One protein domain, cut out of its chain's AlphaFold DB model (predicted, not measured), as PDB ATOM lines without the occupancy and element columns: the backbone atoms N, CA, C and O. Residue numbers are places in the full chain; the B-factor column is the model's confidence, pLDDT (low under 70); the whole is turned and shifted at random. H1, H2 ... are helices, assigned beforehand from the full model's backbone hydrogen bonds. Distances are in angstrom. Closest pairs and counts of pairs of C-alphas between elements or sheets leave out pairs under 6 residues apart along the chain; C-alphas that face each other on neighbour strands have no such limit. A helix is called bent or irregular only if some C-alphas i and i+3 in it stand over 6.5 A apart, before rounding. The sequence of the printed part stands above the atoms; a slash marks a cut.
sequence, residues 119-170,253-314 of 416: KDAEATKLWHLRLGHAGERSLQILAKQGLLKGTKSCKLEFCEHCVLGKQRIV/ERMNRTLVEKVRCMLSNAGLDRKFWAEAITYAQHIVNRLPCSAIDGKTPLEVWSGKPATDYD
ATOM      1  N   LYS A 119     407.326 309.214 274.070       65.25
ATOM      2  CA  LYS A 119     407.414 307.925 274.767       65.25
ATOM      3  C   LYS A 119     408.780 307.270 274.578       65.25
ATOM      4  O   LYS A 119     409.341 306.782 275.550       65.25
ATOM      5  N   ASP A 120     409.349 307.318 273.374       71.50
ATOM      6  CA  ASP A 120     410.689 306.776 273.113       71.50
ATOM      7  C   ASP A 120     411.796 307.564 273.841       71.50
ATOM      8  O   ASP A 120     412.746 306.964 274.354       71.50
ATOM      9  N   ALA A 121     411.675 308.894 273.937       73.94
ATOM     10  CA  ALA A 121     412.615 309.736 274.681       73.94
ATOM     11  C   ALA A 121     412.529 309.493 276.199       73.94
ATOM     12  O   ALA A 121     413.554 309.287 276.854       73.94
ATOM     13  N   GLU A 122     411.316 309.422 276.754       80.44
ATOM     14  CA  GLU A 122     411.081 309.080 278.161       80.44
ATOM     15  C   GLU A 122     411.561 307.662 278.491       80.44
ATOM     16  O   GLU A 122     412.228 307.461 279.506       80.44
ATOM     17  N   ALA A 123     411.307 306.688 277.611       85.44
ATOM     18  CA  ALA A 123     411.804 305.324 277.765       85.44
ATOM     19  C   ALA A 123     413.339 305.275 277.719       85.44
ATOM     20  O   ALA A 123     413.964 304.614 278.547       85.44
ATOM     21  N   THR A 124     413.965 306.029 276.809       86.81
ATOM     22  CA  THR A 124     415.431 306.140 276.734       86.81
ATOM     23  C   THR A 124     416.005 306.747 278.013       86.81
ATOM     24  O   THR A 124     416.986 306.228 278.552       86.81
ATOM     25  N   LYS A 125     415.384 307.810 278.540       87.81
ATOM     26  CA  LYS A 125     415.773 308.450 279.805       87.81
ATOM     27  C   LYS A 125     415.614 307.492 280.988       87.81
ATOM     28  O   LYS A 125     416.519 307.377 281.812       87.81
ATOM     29  N   LEU A 126     414.513 306.747 281.046       90.25
ATOM     30  CA  LEU A 126     414.274 305.738 282.074       90.25
ATOM     31  C   LEU A 126     415.344 304.643 282.049       90.25
ATOM     32  O   LEU A 126     415.945 304.351 283.082       90.25
ATOM     33  N   TRP A 127     415.640 304.073 280.879       92.62
ATOM     34  CA  TRP A 127     416.674 303.044 280.747       92.62
ATOM     35  C   TRP A 127     418.074 303.576 281.034       92.62
ATOM     36  O   TRP A 127     418.867 302.885 281.673       92.62
ATOM     37  N   HIS A 128     418.367 304.817 280.647       91.62
ATOM     38  CA  HIS A 128     419.596 305.498 281.034       91.62
ATOM     39  C   HIS A 128     419.775 305.512 282.558       91.62
ATOM     40  O   HIS A 128     420.837 305.113 283.039       91.62
ATOM     41  N   LEU A 129     418.742 305.904 283.314       90.69
ATOM     42  CA  LEU A 129     418.777 305.971 284.778       90.69
ATOM     43  C   LEU A 129     418.801 304.579 285.434       90.69
ATOM     44  O   LEU A 129     419.626 304.340 286.317       90.69
ATOM     45  N   ARG A 130     417.973 303.633 284.967       93.12
ATOM     46  CA  ARG A 130     417.955 302.237 285.455       93.12
ATOM     47  C   ARG A 130     419.300 301.543 285.283       93.12
ATOM     48  O   ARG A 130     419.734 300.812 286.164       93.12
ATOM     49  N   LEU A 131     419.993 301.822 284.179       92.06
ATOM     50  CA  LEU A 131     421.325 301.292 283.875       92.06
ATOM     51  C   LEU A 131     422.457 302.173 284.431       92.06
ATOM     52  O   LEU A 131     423.584 302.180 283.911       92.06
ATOM     53  N   GLY A 132     422.185 302.925 285.502       87.69
ATOM     54  CA  GLY A 132     423.202 303.670 286.232       87.69
ATOM     55  C   GLY A 132     423.891 304.697 285.350       87.69
ATOM     56  O   GLY A 132     425.121 304.700 285.238       87.69
ATOM     57  N   HIS A 133     423.095 305.487 284.639       89.62
ATOM     58  CA  HIS A 133     423.540 306.458 283.652       89.62
ATOM     59  C   HIS A 133     424.343 305.816 282.509       89.62
ATOM     60  O   HIS A 133     425.481 306.201 282.241       89.62
ATOM     61  N   ALA A 134     423.816 304.786 281.845       87.94
ATOM     62  CA  ALA A 134     424.499 304.166 280.701       87.94
ATOM     63  C   ALA A 134     424.652 305.136 279.512       87.94
ATOM     64  O   ALA A 134     423.803 305.990 279.276       87.94
ATOM     65  N   GLY A 135     425.755 305.023 278.766       85.88
ATOM     66  CA  GLY A 135     425.988 305.856 277.582       85.88
ATOM     67  C   GLY A 135     425.093 305.464 276.401       85.88
ATOM     68  O   GLY A 135     424.647 304.321 276.311       85.88
ATOM     69  N   GLU A 136     424.888 306.396 275.468       86.06
ATOM     70  CA  GLU A 136     424.003 306.218 274.306       86.06
ATOM     71  C   GLU A 136     424.338 304.966 273.481       86.06
ATOM     72  O   GLU A 136     423.452 304.172 273.177       86.06
ATOM     73  N   ARG A 137     425.625 304.723 273.195       84.75
ATOM     74  CA  ARG A 137     426.064 303.548 272.424       84.75
ATOM     75  C   ARG A 137     425.649 302.226 273.076       84.75
ATOM     76  O   ARG A 137     425.198 301.323 272.380       84.75
ATOM     77  N   SER A 138     425.782 302.105 274.398       85.69
ATOM     78  CA  SER A 138     425.374 300.895 275.126       85.69
ATOM     79  C   SER A 138     423.856 300.710 275.094       85.69
ATOM     80  O   SER A 138     423.392 299.592 274.897       85.69
ATOM     81  N   LEU A 139     423.090 301.799 275.229       88.62
ATOM     82  CA  LEU A 139     421.627 301.764 275.123       88.62
ATOM     83  C   LEU A 139     421.176 301.325 273.725       88.62
ATOM     84  O   LEU A 139     420.314 300.461 273.607       88.62
ATOM     85  N   GLN A 140     421.811 301.842 272.670       87.56
ATOM     86  CA  GLN A 140     421.517 301.455 271.287       87.56
ATOM     87  C   GLN A 140     421.789 299.971 271.018       87.56
ATOM     88  O   GLN A 140     421.005 299.334 270.320       87.56
ATOM     89  N   ILE A 141     422.879 299.413 271.558       87.25
ATOM     90  CA  ILE A 141     423.184 297.982 271.411       87.25
ATOM     91  C   ILE A 141     422.091 297.136 272.081       87.25
ATOM     92  O   ILE A 141     421.534 296.253 271.437       87.25
ATOM     93  N   LEU A 142     421.727 297.454 273.328       87.75
ATOM     94  CA  LEU A 142     420.691 296.719 274.065       87.75
ATOM     95  C   LEU A 142     419.298 296.850 273.426       87.75
ATOM     96  O   LEU A 142     418.544 295.880 273.384       87.75
ATOM     97  N   ALA A 143     418.960 298.026 272.894       87.88
ATOM     98  CA  ALA A 143     417.699 298.242 272.185       87.88
ATOM     99  C   ALA A 143     417.632 297.438 270.880       87.88
ATOM    100  O   ALA A 143     416.618 296.800 270.609       87.88
ATOM    101  N   LYS A 144     418.723 297.393 270.101       86.50
ATOM    102  CA  LYS A 144     418.810 296.554 268.891       86.50
ATOM    103  C   LYS A 144     418.679 295.061 269.196       86.50
ATOM    104  O   LYS A 144     418.170 294.323 268.364       86.50
ATOM    105  N   GLN A 145     419.114 294.632 270.379       84.81
ATOM    106  CA  GLN A 145     418.949 293.260 270.866       84.81
ATOM    107  C   GLN A 145     417.536 292.968 271.404       84.81
ATOM    108  O   GLN A 145     417.264 291.843 271.807       84.81
ATOM    109  N   GLY A 146     416.631 293.956 271.437       84.56
ATOM    110  CA  GLY A 146     415.264 293.783 271.937       84.56
ATOM    111  C   GLY A 146     415.158 293.625 273.458       84.56
ATOM    112  O   GLY A 146     414.108 293.231 273.957       84.56
ATOM    113  N   LEU A 147     416.224 293.937 274.207       86.31
ATOM    114  CA  LEU A 147     416.288 293.753 275.665       86.31
ATOM    115  C   LEU A 147     415.673 294.920 276.449       86.31
ATOM    116  O   LEU A 147     415.391 294.790 277.639       86.31
ATOM    117  N   LEU A 148     415.465 296.066 275.794       87.06
ATOM    118  CA  LEU A 148     414.873 297.262 276.394       87.06
ATOM    119  C   LEU A 148     413.426 297.418 275.921       87.06
ATOM    120  O   LEU A 148     413.163 297.746 274.763       87.06
ATOM    121  N   LYS A 149     412.467 297.204 276.826       81.56
ATOM    122  CA  LYS A 149     411.043 297.373 276.508       81.56
ATOM    123  C   LYS A 149     410.724 298.832 276.181       81.56
ATOM    124  O   LYS A 149     411.107 299.738 276.921       81.56
ATOM    125  N   GLY A 150     409.962 299.028 275.104       72.75
ATOM    126  CA  GLY A 150     409.388 300.325 274.740       72.75
ATOM    127  C   GLY A 150     410.368 301.328 274.131       72.75
ATOM    128  O   GLY A 150     410.071 302.514 274.149       72.75
ATOM    129  N   THR A 151     411.528 300.897 273.620       70.69
ATOM    130  CA  THR A 151     412.503 301.809 272.998       70.69
ATOM    131  C   THR A 151     412.894 301.321 271.607       70.69
ATOM    132  O   THR A 151     413.491 300.256 271.477       70.69
ATOM    133  N   LYS A 152     412.570 302.094 270.560       65.38
ATOM    134  CA  LYS A 152     412.958 301.778 269.171       65.38
ATOM    135  C   LYS A 152     414.186 302.569 268.721       65.38
ATOM    136  O   LYS A 152     414.958 302.085 267.897       65.38
ATOM    137  N   SER A 153     414.396 303.760 269.287       68.81
ATOM    138  CA  SER A 153     415.561 304.611 269.030       68.81
ATOM    139  C   SER A 153     416.092 305.232 270.323       68.81
ATOM    140  O   SER A 153     415.415 306.038 270.952       68.81
ATOM    141  N   CYS A 154     417.334 304.910 270.696       69.69
ATOM    142  CA  CYS A 154     417.994 305.491 271.866       69.69
ATOM    143  C   CYS A 154     418.784 306.738 271.468       69.69
ATOM    144  O   CYS A 154     419.957 306.639 271.097       69.69
ATOM    145  N   LYS A 155     418.141 307.905 271.553       77.50
ATOM    146  CA  LYS A 155     418.827 309.199 271.508       77.50
ATOM    147  C   LYS A 155     418.822 309.791 272.909       77.50
ATOM    148  O   LYS A 155     417.753 310.064 273.451       77.50
ATOM    149  N   LEU A 156     420.000 309.927 273.510       78.25
ATOM    150  CA  LEU A 156     420.107 310.361 274.897       78.25
ATOM    151  C   LEU A 156     420.050 311.892 274.974       78.25
ATOM    152  O   LEU A 156     420.849 312.586 274.348       78.25
ATOM    153  N   GLU A 157     419.097 312.415 275.743       79.50
ATOM    154  CA  GLU A 157     419.024 313.842 276.060       79.50
ATOM    155  C   GLU A 157     420.069 314.240 277.114       79.50
ATOM    156  O   GLU A 157     420.734 313.399 277.723       79.50
ATOM    157  N   PHE A 158     420.231 315.548 277.327       76.81
ATOM    158  CA  PHE A 158     421.157 316.071 278.324       76.81
ATOM    159  C   PHE A 158     420.860 315.495 279.718       76.81
ATOM    160  O   PHE A 158     419.722 315.494 280.181       76.81
ATOM    161  N   CYS A 159     421.907 315.031 280.400       80.31
ATOM    162  CA  CYS A 159     421.836 314.549 281.773       80.31
ATOM    163  C   CYS A 159     422.889 315.271 282.613       80.31
ATOM    164  O   CYS A 159     424.087 315.013 282.472       80.31
ATOM    165  N   GLU A 160     422.439 316.140 283.516       76.94
ATOM    166  CA  GLU A 160     423.303 316.904 284.421       76.94
ATOM    167  C   GLU A 160     424.180 315.987 285.285       76.94
ATOM    168  O   GLU A 160     425.395 316.167 285.356       76.94
ATOM    169  N   HIS A 161     423.601 314.925 285.855       85.62
ATOM    170  CA  HIS A 161     424.331 313.965 286.690       85.62
ATOM    171  C   HIS A 161     425.470 313.265 285.939       85.62
ATOM    172  O   HIS A 161     426.498 312.950 286.537       85.62
ATOM    173  N   CYS A 162     425.334 313.060 284.621       84.19
ATOM    174  CA  CYS A 162     426.435 312.556 283.803       84.19
ATOM    175  C   CYS A 162     427.573 313.564 283.682       84.19
ATOM    176  O   CYS A 162     428.729 313.150 283.693       84.19
ATOM    177  N   VAL A 163     427.273 314.857 283.558       77.50
ATOM    178  CA  VAL A 163     428.301 315.904 283.511       77.50
ATOM    179  C   VAL A 163     429.032 315.947 284.849       77.50
ATOM    180  O   VAL A 163     430.242 315.739 284.886       77.50
ATOM    181  N   LEU A 164     428.283 316.074 285.948       75.06
ATOM    182  CA  LEU A 164     428.827 316.112 287.308       75.06
ATOM    183  C   LEU A 164     429.657 314.862 287.647       75.06
ATOM    184  O   LEU A 164     430.679 314.948 288.324       75.06
ATOM    185  N   GLY A 165     429.229 313.688 287.179       73.50
ATOM    186  CA  GLY A 165     429.876 312.419 287.505       73.50
ATOM    187  C   GLY A 165     431.001 311.989 286.562       73.50
ATOM    188  O   GLY A 165     431.888 311.262 287.013       73.50
ATOM    189  N   LYS A 166     430.976 312.398 285.281       81.44
ATOM    190  CA  LYS A 166     431.830 311.843 284.207       81.44
ATOM    191  C   LYS A 166     432.653 312.865 283.430       81.44
ATOM    192  O   LYS A 166     433.317 312.474 282.469       81.44
ATOM    193  N   GLN A 167     432.612 314.149 283.772       71.88
ATOM    194  CA  GLN A 167     433.484 315.131 283.130       71.88
ATOM    195  C   GLN A 167     434.958 314.734 283.332       71.88
ATOM    196  O   GLN A 167     435.395 314.436 284.443       71.88
ATOM    197  N   ARG A 168     435.722 314.676 282.235       62.66
ATOM    198  CA  ARG A 168     437.118 314.214 282.218       62.66
ATOM    199  C   ARG A 168     438.036 315.266 281.606       62.66
ATOM    200  O   ARG A 168     437.668 315.936 280.647       62.66
ATOM    201  N   ILE A 169     439.261 315.317 282.118       47.97
ATOM    202  CA  ILE A 169     440.398 316.005 281.496       47.97
ATOM    203  C   ILE A 169     440.989 315.069 280.422       47.97
ATOM    204  O   ILE A 169     441.104 313.861 280.654       47.97
ATOM    205  N   VAL A 170     441.319 315.604 279.241       41.78
ATOM    206  CA  VAL A 170     441.786 314.839 278.064       41.78
ATOM    207  C   VAL A 170     443.134 314.158 278.351       41.78
ATOM    208  O   VAL A 170     444.011 314.771 278.954       41.78
ATOM    209  N   GLU A 253     442.463 300.184 286.807       81.31
ATOM    210  CA  GLU A 253     442.250 301.623 287.031       81.31
ATOM    211  C   GLU A 253     441.085 302.179 286.192       81.31
ATOM    212  O   GLU A 253     440.256 302.959 286.673       81.31
ATOM    213  N   ARG A 254     440.981 301.776 284.914       81.31
ATOM    214  CA  ARG A 254     439.864 302.175 284.042       81.31
ATOM    215  C   ARG A 254     438.535 301.626 284.543       81.31
ATOM    216  O   ARG A 254     437.529 302.338 284.446       81.31
ATOM    217  N   MET A 255     438.515 300.394 285.048       85.31
ATOM    218  CA  MET A 255     437.308 299.805 285.625       85.31
ATOM    219  C   MET A 255     436.908 300.541 286.905       85.31
ATOM    220  O   MET A 255     435.767 300.992 287.006       85.31
ATOM    221  N   ASN A 256     437.858 300.773 287.811       84.88
ATOM    222  CA  ASN A 256     437.646 301.526 289.044       84.88
ATOM    223  C   ASN A 256     437.065 302.905 288.735       84.88
ATOM    224  O   ASN A 256     435.996 303.258 289.230       84.88
ATOM    225  N   ARG A 257     437.669 303.641 287.797       83.94
ATOM    226  CA  ARG A 257     437.132 304.924 287.326       83.94
ATOM    227  C   ARG A 257     435.701 304.808 286.795       83.94
ATOM    228  O   ARG A 257     434.869 305.644 287.125       83.94
ATOM    229  N   THR A 258     435.405 303.787 285.993       86.00
ATOM    230  CA  THR A 258     434.056 303.567 285.437       86.00
ATOM    231  C   THR A 258     433.022 303.331 286.541       86.00
ATOM    232  O   THR A 258     431.915 303.872 286.476       86.00
ATOM    233  N   LEU A 259     433.381 302.567 287.576       90.25
ATOM    234  CA  LEU A 259     432.533 302.338 288.744       90.25
ATOM    235  C   LEU A 259     432.336 303.627 289.551       90.25
ATOM    236  O   LEU A 259     431.190 303.987 289.815       90.25
ATOM    237  N   VAL A 260     433.410 304.371 289.863       89.31
ATOM    238  CA  VAL A 260     433.326 305.670 290.568       89.31
ATOM    239  C   VAL A 260     432.385 306.622 289.837       89.31
ATOM    240  O   VAL A 260     431.527 307.251 290.450       89.31
ATOM    241  N   GLU A 261     432.554 306.754 288.525       89.06
ATOM    242  CA  GLU A 261     431.753 307.646 287.694       89.06
ATOM    243  C   GLU A 261     430.263 307.308 287.784       89.06
ATOM    244  O   GLU A 261     429.437 308.202 287.974       89.06
ATOM    245  N   LYS A 262     429.911 306.018 287.718       92.38
ATOM    246  CA  LYS A 262     428.527 305.563 287.908       92.38
ATOM    247  C   LYS A 262     428.018 305.847 289.316       92.38
ATOM    248  O   LYS A 262     426.921 306.379 289.442       92.38
ATOM    249  N   VAL A 263     428.814 305.557 290.345       92.56
ATOM    250  CA  VAL A 263     428.474 305.834 291.750       92.56
ATOM    251  C   VAL A 263     428.174 307.317 291.956       92.56
ATOM    252  O   VAL A 263     427.139 307.653 292.523       92.56
ATOM    253  N   ARG A 264     429.022 308.214 291.437       89.12
ATOM    254  CA  ARG A 264     428.805 309.668 291.505       89.12
ATOM    255  C   ARG A 264     427.491 310.075 290.846       89.12
ATOM    256  O   ARG A 264     426.724 310.816 291.454       89.12
ATOM    257  N   CYS A 265     427.219 309.566 289.643       89.62
ATOM    258  CA  CYS A 265     425.972 309.869 288.942       89.62
ATOM    259  C   CYS A 265     424.753 309.364 289.736       89.62
ATOM    260  O   CYS A 265     423.810 310.119 289.939       89.62
ATOM    261  N   MET A 266     424.792 308.121 290.228       93.19
ATOM    262  CA  MET A 266     423.699 307.506 290.991       93.19
ATOM    263  C   MET A 266     423.403 308.245 292.296       93.19
ATOM    264  O   MET A 266     422.245 308.532 292.580       93.19
ATOM    265  N   LEU A 267     424.436 308.564 293.085       90.88
ATOM    266  CA  LEU A 267     424.277 309.293 294.346       90.88
ATOM    267  C   LEU A 267     423.749 310.709 294.103       90.88
ATOM    268  O   LEU A 267     422.838 311.144 294.804       90.88
ATOM    269  N   SER A 268     424.271 311.395 293.080       90.25
ATOM    270  CA  SER A 268     423.804 312.726 292.681       90.25
ATOM    271  C   SER A 268     422.338 312.702 292.237       90.25
ATOM    272  O   SER A 268     421.545 313.485 292.746       90.25
ATOM    273  N   ASN A 269     421.957 311.761 291.368       87.00
ATOM    274  CA  ASN A 269     420.582 311.600 290.892       87.00
ATOM    275  C   ASN A 269     419.610 311.257 292.029       87.00
ATOM    276  O   ASN A 269     418.492 311.762 292.077       87.00
ATOM    277  N   ALA A 270     420.044 310.416 292.968       89.19
ATOM    278  CA  ALA A 270     419.232 310.038 294.115       89.19
ATOM    279  C   ALA A 270     419.170 311.119 295.212       89.19
ATOM    280  O   ALA A 270     418.311 311.040 296.089       89.19
ATOM    281  N   GLY A 271     420.064 312.114 295.184       88.31
ATOM    282  CA  GLY A 271     420.236 313.079 296.272       88.31
ATOM    283  C   GLY A 271     420.719 312.425 297.572       88.31
ATOM    284  O   GLY A 271     420.299 312.824 298.656       88.31
ATOM    285  N   LEU A 272     421.542 311.375 297.469       89.62
ATOM    286  CA  LEU A 272     422.012 310.593 298.612       89.62
ATOM    287  C   LEU A 272     423.439 310.955 299.021       89.62
ATOM    288  O   LEU A 272     424.310 311.208 298.191       89.62
ATOM    289  N   ASP A 273     423.669 310.923 300.333       89.88
ATOM    290  CA  ASP A 273     424.972 311.183 300.941       89.88
ATOM    291  C   ASP A 273     426.010 310.109 300.566       89.88
ATOM    292  O   ASP A 273     425.683 308.947 300.297       89.88
ATOM    293  N   ARG A 274     427.291 310.493 300.613       88.25
ATOM    294  CA  ARG A 274     428.438 309.614 300.362       88.25
ATOM    295  C   ARG A 274     428.413 308.340 301.197       88.25
ATOM    296  O   ARG A 274     428.926 307.343 300.714       88.25
ATOM    297  N   LYS A 275     427.792 308.301 302.379       89.88
ATOM    298  CA  LYS A 275     427.663 307.076 303.194       89.88
ATOM    299  C   LYS A 275     427.038 305.883 302.455       89.88
ATOM    300  O   LYS A 275     427.311 304.744 302.812       89.88
ATOM    301  N   PHE A 276     426.244 306.128 301.410       90.38
ATOM    302  CA  PHE A 276     425.632 305.080 300.586       90.38
ATOM    303  C   PHE A 276     426.535 304.580 299.445       90.38
ATOM    304  O   PHE A 276     426.096 303.777 298.623       90.38
ATOM    305  N   TRP A 277     427.795 305.025 299.370       90.75
ATOM    306  CA  TRP A 277     428.704 304.675 298.274       90.75
ATOM    307  C   TRP A 277     428.910 303.162 298.117       90.75
ATOM    308  O   TRP A 277     428.980 302.688 296.986       90.75
ATOM    309  N   ALA A 278     428.958 302.406 299.221       89.94
ATOM    310  CA  ALA A 278     429.141 300.953 299.203       89.94
ATOM    311  C   ALA A 278     427.943 300.221 298.558       89.94
ATOM    312  O   ALA A 278     428.094 299.205 297.878       89.94
ATOM    313  N   GLU A 279     426.745 300.778 298.709       91.38
ATOM    314  CA  GLU A 279     425.537 300.259 298.065       91.38
ATOM    315  C   GLU A 279     425.511 300.611 296.586       91.38
ATOM    316  O   GLU A 279     425.310 299.755 295.722       91.38
ATOM    317  N   ALA A 280     425.812 301.876 296.288       92.62
ATOM    318  CA  ALA A 280     425.883 302.369 294.926       92.62
ATOM    319  C   ALA A 280     426.940 301.618 294.103       92.62
ATOM    320  O   ALA A 280     426.685 301.303 292.944       92.62
ATOM    321  N   ILE A 281     428.109 301.298 294.675       92.38
ATOM    322  CA  ILE A 281     429.172 300.586 293.949       92.38
ATOM    323  C   ILE A 281     428.793 299.129 293.683       92.38
ATOM    324  O   ILE A 281     429.002 298.647 292.570       92.38
ATOM    325  N   THR A 282     428.147 298.462 294.644       91.06
ATOM    326  CA  THR A 282     427.634 297.094 294.477       91.06
ATOM    327  C   THR A 282     426.608 297.042 293.345       91.06
ATOM    328  O   THR A 282     426.673 296.182 292.462       91.06
ATOM    329  N   TYR A 283     425.689 298.012 293.303       94.31
ATOM    330  CA  TYR A 283     424.718 298.106 292.220       94.31
ATOM    331  C   TYR A 283     425.362 298.509 290.883       94.31
ATOM    332  O   TYR A 283     425.043 297.939 289.839       94.31
ATOM    333  N   ALA A 284     426.333 299.425 290.889       93.31
ATOM    334  CA  ALA A 284     427.083 299.804 289.694       93.31
ATOM    335  C   ALA A 284     427.836 298.613 289.084       93.31
ATOM    336  O   ALA A 284     427.781 298.438 287.867       93.31
ATOM    337  N   GLN A 285     428.470 297.767 289.901       91.69
ATOM    338  CA  GLN A 285     429.104 296.524 289.456       91.69
ATOM    339  C   GLN A 285     428.083 295.593 288.792       91.69
ATOM    340  O   GLN A 285     428.319 295.095 287.688       91.69
ATOM    341  N   HIS A 286     426.925 295.391 289.431       91.19
ATOM    342  CA  HIS A 286     425.850 294.557 288.889       91.19
ATOM    343  C   HIS A 286     425.403 295.022 287.493       91.19
ATOM    344  O   HIS A 286     425.198 294.196 286.598       91.19
ATOM    345  N   ILE A 287     425.294 296.340 287.299       92.31
ATOM    346  CA  ILE A 287     424.930 296.959 286.023       92.31
ATOM    347  C   ILE A 287     426.056 296.849 284.995       92.31
ATOM    348  O   ILE A 287     425.792 296.492 283.852       92.31
ATOM    349  N   VAL A 288     427.301 297.174 285.358       92.00
ATOM    350  CA  VAL A 288     428.442 297.156 284.422       92.00
ATOM    351  C   VAL A 288     428.616 295.771 283.809       92.00
ATOM    352  O   VAL A 288     428.816 295.667 282.602       92.00
ATOM    353  N   ASN A 289     428.428 294.713 284.597       91.31
ATOM    354  CA  ASN A 289     428.499 293.339 284.101       91.31
ATOM    355  C   ASN A 289     427.387 292.989 283.094       91.31
ATOM    356  O   ASN A 289     427.542 292.044 282.327       91.31
ATOM    357  N   ARG A 290     426.292 293.757 283.060       92.12
ATOM    358  CA  ARG A 290     425.155 293.607 282.133       92.12
ATOM    359  C   ARG A 290     425.154 294.641 281.008       92.12
ATOM    360  O   ARG A 290     424.233 294.650 280.193       92.12
ATOM    361  N   LEU A 291     426.142 295.533 280.952       90.19
ATOM    362  CA  LEU A 291     426.244 296.530 279.893       90.19
ATOM    363  C   LEU A 291     427.150 296.040 278.755       90.19
ATOM    364  O   LEU A 291     428.207 295.466 279.023       90.19
ATOM    365  N   PRO A 292     426.783 296.312 277.489       88.69
ATOM    366  CA  PRO A 292     427.646 296.067 276.345       88.69
ATOM    367  C   PRO A 292     428.974 296.804 276.471       88.69
ATOM    368  O   PRO A 292     429.000 298.005 276.772       88.69
ATOM    369  N   CYS A 293     430.062 296.104 276.170       82.44
ATOM    370  CA  CYS A 293     431.407 296.659 276.187       82.44
ATOM    371  C   CYS A 293     432.053 296.554 274.800       82.44
ATOM    372  O   CYS A 293     432.047 295.503 274.165       82.44
ATOM    373  N   SER A 294     432.640 297.655 274.325       78.62
ATOM    374  CA  SER A 294     433.291 297.698 273.011       78.62
ATOM    375  C   SER A 294     434.538 296.822 272.922       78.62
ATOM    376  O   SER A 294     434.882 296.403 271.828       78.62
ATOM    377  N   ALA A 295     435.204 296.543 274.046       78.94
ATOM    378  CA  ALA A 295     436.397 295.694 274.077       78.94
ATOM    379  C   ALA A 295     436.092 294.198 273.861       78.94
ATOM    380  O   ALA A 295     437.015 293.422 273.656       78.94
ATOM    381  N   ILE A 296     434.816 293.803 273.927       83.06
ATOM    382  CA  ILE A 296     434.334 292.429 273.718       83.06
ATOM    383  C   ILE A 296     433.231 292.410 272.649       83.06
ATOM    384  O   ILE A 296     432.200 291.758 272.806       83.06
ATOM    385  N   ASP A 297     433.420 293.203 271.593       83.12
ATOM    386  CA  ASP A 297     432.550 293.259 270.410       83.12
ATOM    387  C   ASP A 297     431.067 293.532 270.714       83.12
ATOM    388  O   ASP A 297     430.162 293.077 270.019       83.12
ATOM    389  N   GLY A 298     430.796 294.303 271.772       82.25
ATOM    390  CA  GLY A 298     429.435 294.662 272.168       82.25
ATOM    391  C   GLY A 298     428.691 293.581 272.953       82.25
ATOM    392  O   GLY A 298     427.528 293.797 273.291       82.25
ATOM    393  N   LYS A 299     429.342 292.466 273.305       85.56
ATOM    394  CA  LYS A 299     428.814 291.514 274.293       85.56
ATOM    395  C   LYS A 299     428.847 292.113 275.697       85.56
ATOM    396  O   LYS A 299     429.524 293.116 275.957       85.56
ATOM    397  N   THR A 300     428.107 291.501 276.617       89.81
ATOM    398  CA  THR A 300     428.175 291.868 278.041       89.81
ATOM    399  C   THR A 300     429.243 291.038 278.762       89.81
ATOM    400  O   THR A 300     429.439 289.871 278.413       89.81
ATOM    401  N   PRO A 301     429.931 291.579 279.786       89.69
ATOM    402  CA  PRO A 301     430.858 290.782 280.587       89.69
ATOM    403  C   PRO A 301     430.204 289.529 281.182       89.69
ATOM    404  O   PRO A 301     430.830 288.477 281.205       89.69
ATOM    405  N   LEU A 302     428.937 289.615 281.602       88.88
ATOM    406  CA  LEU A 302     428.181 288.473 282.117       88.88
ATOM    407  C   LEU A 302     427.932 287.397 281.053       88.88
ATOM    408  O   LEU A 302     427.988 286.213 281.373       88.88
ATOM    409  N   GLU A 303     427.684 287.784 279.803       88.94
ATOM    410  CA  GLU A 303     427.530 286.847 278.686       88.94
ATOM    411  C   GLU A 303     428.831 286.112 278.391       88.94
ATOM    412  O   GLU A 303     428.835 284.892 278.269       88.94
ATOM    413  N   VAL A 304     429.947 286.842 278.341       88.00
ATOM    414  CA  VAL A 304     431.270 286.232 278.155       88.00
ATOM    415  C   VAL A 304     431.617 285.327 279.338       88.00
ATOM    416  O   VAL A 304     432.188 284.260 279.139       88.00
ATOM    417  N   TRP A 305     431.242 285.726 280.557       84.19
ATOM    418  CA  TRP A 305     431.496 284.970 281.779       84.19
ATOM    419  C   TRP A 305     430.679 283.679 281.867       84.19
ATOM    420  O   TRP A 305     431.227 282.613 282.098       84.19
ATOM    421  N   SER A 306     429.364 283.769 281.691       83.50
ATOM    422  CA  SER A 306     428.436 282.652 281.917       83.50
ATOM    423  C   SER A 306     428.111 281.847 280.656       83.50
ATOM    424  O   SER A 306     427.439 280.819 280.735       83.50
ATOM    425  N   GLY A 307     428.521 282.335 279.483       83.62
ATOM    426  CA  GLY A 307     428.123 281.803 278.180       83.62
ATOM    427  C   GLY A 307     426.665 282.094 277.803       83.62
ATOM    428  O   GLY A 307     426.220 281.658 276.743       83.62
ATOM    429  N   LYS A 308     425.905 282.804 278.649       84.00
ATOM    430  CA  LYS A 308     424.488 283.121 278.432       84.00
ATOM    431  C   LYS A 308     424.245 284.626 278.555       84.00
ATOM    432  O   LYS A 308     424.726 285.238 279.508       84.00
ATOM    433  N   PRO A 309     423.486 285.242 277.635       83.50
ATOM    434  CA  PRO A 309     423.168 286.659 277.733       83.50
ATOM    435  C   PRO A 309     422.323 286.949 278.979       83.50
ATOM    436  O   PRO A 309     421.532 286.111 279.421       83.50
ATOM    437  N   ALA A 310     422.469 288.153 279.536       83.06
ATOM    438  CA  ALA A 310     421.546 288.635 280.557       83.06
ATOM    439  C   ALA A 310     420.147 288.791 279.949       83.06
ATOM    440  O   ALA A 310     419.993 289.308 278.845       83.06
ATOM    441  N   THR A 311     419.121 288.376 280.683       82.69
ATOM    442  CA  THR A 311     417.713 288.517 280.269       82.69
ATOM    443  C   THR A 311     416.873 289.234 281.324       82.69
ATOM    444  O   THR A 311     415.697 289.498 281.112       82.69
ATOM    445  N   ASP A 312     417.465 289.569 282.470       83.75
ATOM    446  CA  ASP A 312     416.793 290.063 283.671       83.75
ATOM    447  C   ASP A 312     416.696 291.599 283.747       83.75
ATOM    448  O   ASP A 312     416.493 292.153 284.827       83.75
ATOM    449  N   TYR A 313     416.789 292.305 282.614       87.00
ATOM    450  CA  TYR A 313     416.781 293.777 282.562       87.00
ATOM    451  C   TYR A 313     415.505 294.414 283.133       87.00
ATOM    452  O   TYR A 313     415.570 295.506 283.694       87.00
ATOM    453  N   ASP A 314     414.363 293.727 283.061       85.31
ATOM    454  CA  ASP A 314     413.085 294.181 283.632       85.31
ATOM    455  C   ASP A 314     413.115 294.326 285.162       85.31
ATOM    456  O   ASP A 314     412.299 295.052 285.735       85.31
TER     457      ASP A 314
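AT A GLANCE: This is residues 119 to 170 and 253 to 314 of the 416 residues of the protein "Integrase catalytic domain-containing protein" of Salvia splendens (UniProt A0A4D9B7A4). The longest helix, H4, is sandwiched between H3, running back along it, and H5, crossing it steeply. H1 and H2 meet as a second group, while H6 lies beyond H5. The 114 printed residues, with six named helices, H1 to H6 in chain order, and no named strand, are all helix in class. The whole is compact, radius of gyration of the C-alphas 13.9 A, spanning 35 by 34 by 31 A.

IN THESE COORDINATES: H4, residues 253 to 270, is 25.5 A long from C-alpha 253 at (442.250, 301.623, 287.031). H5, 274 to 288, measures 20.2 A; it is irregular, C-alphas 275 and 278 being 7.5 A apart. H3 is 160 to 166, H1 119 to 130, 16.1 A from (407.414, 307.925, 274.767), H2 136 to 144, and H6 301 to 306.

HOW THE PARTS SIT: H4 touches H3 with residues 261 to 269 alone, at a shallow tilt of 21 degrees, opposite ways; the closest C-alphas, Gly 165 and Cys 265, are 4.9 A apart. H4 touches H5 with residues 259 to 267 alone, at a steep tilt of 62 degrees; the closest C-alphas, Val 263 and Ala 280, are 5.4 A apart. H1 and H2 only just touch, with 3 pairs of C-alphas within 8 A, the closest His 128 and Leu 139 at 7.3 A. H5 and H6 are close but not clearly touching: C-alphas 288 and 301 are 7.8 A apart. Every O i to N i+4 pair is within hydrogen-bond range in H1, H2, H3, H4 and H6, and 9 of 11 in H5.

THE WHOLE: Residues 171 to 252 are not printed; C-alphas 170 and 253 are 16.0 A apart across this cut. The links H2 to H3 and H5 to H6 are long. Residues 119, 152 to 154 and 168 to 170 have pLDDT under 70.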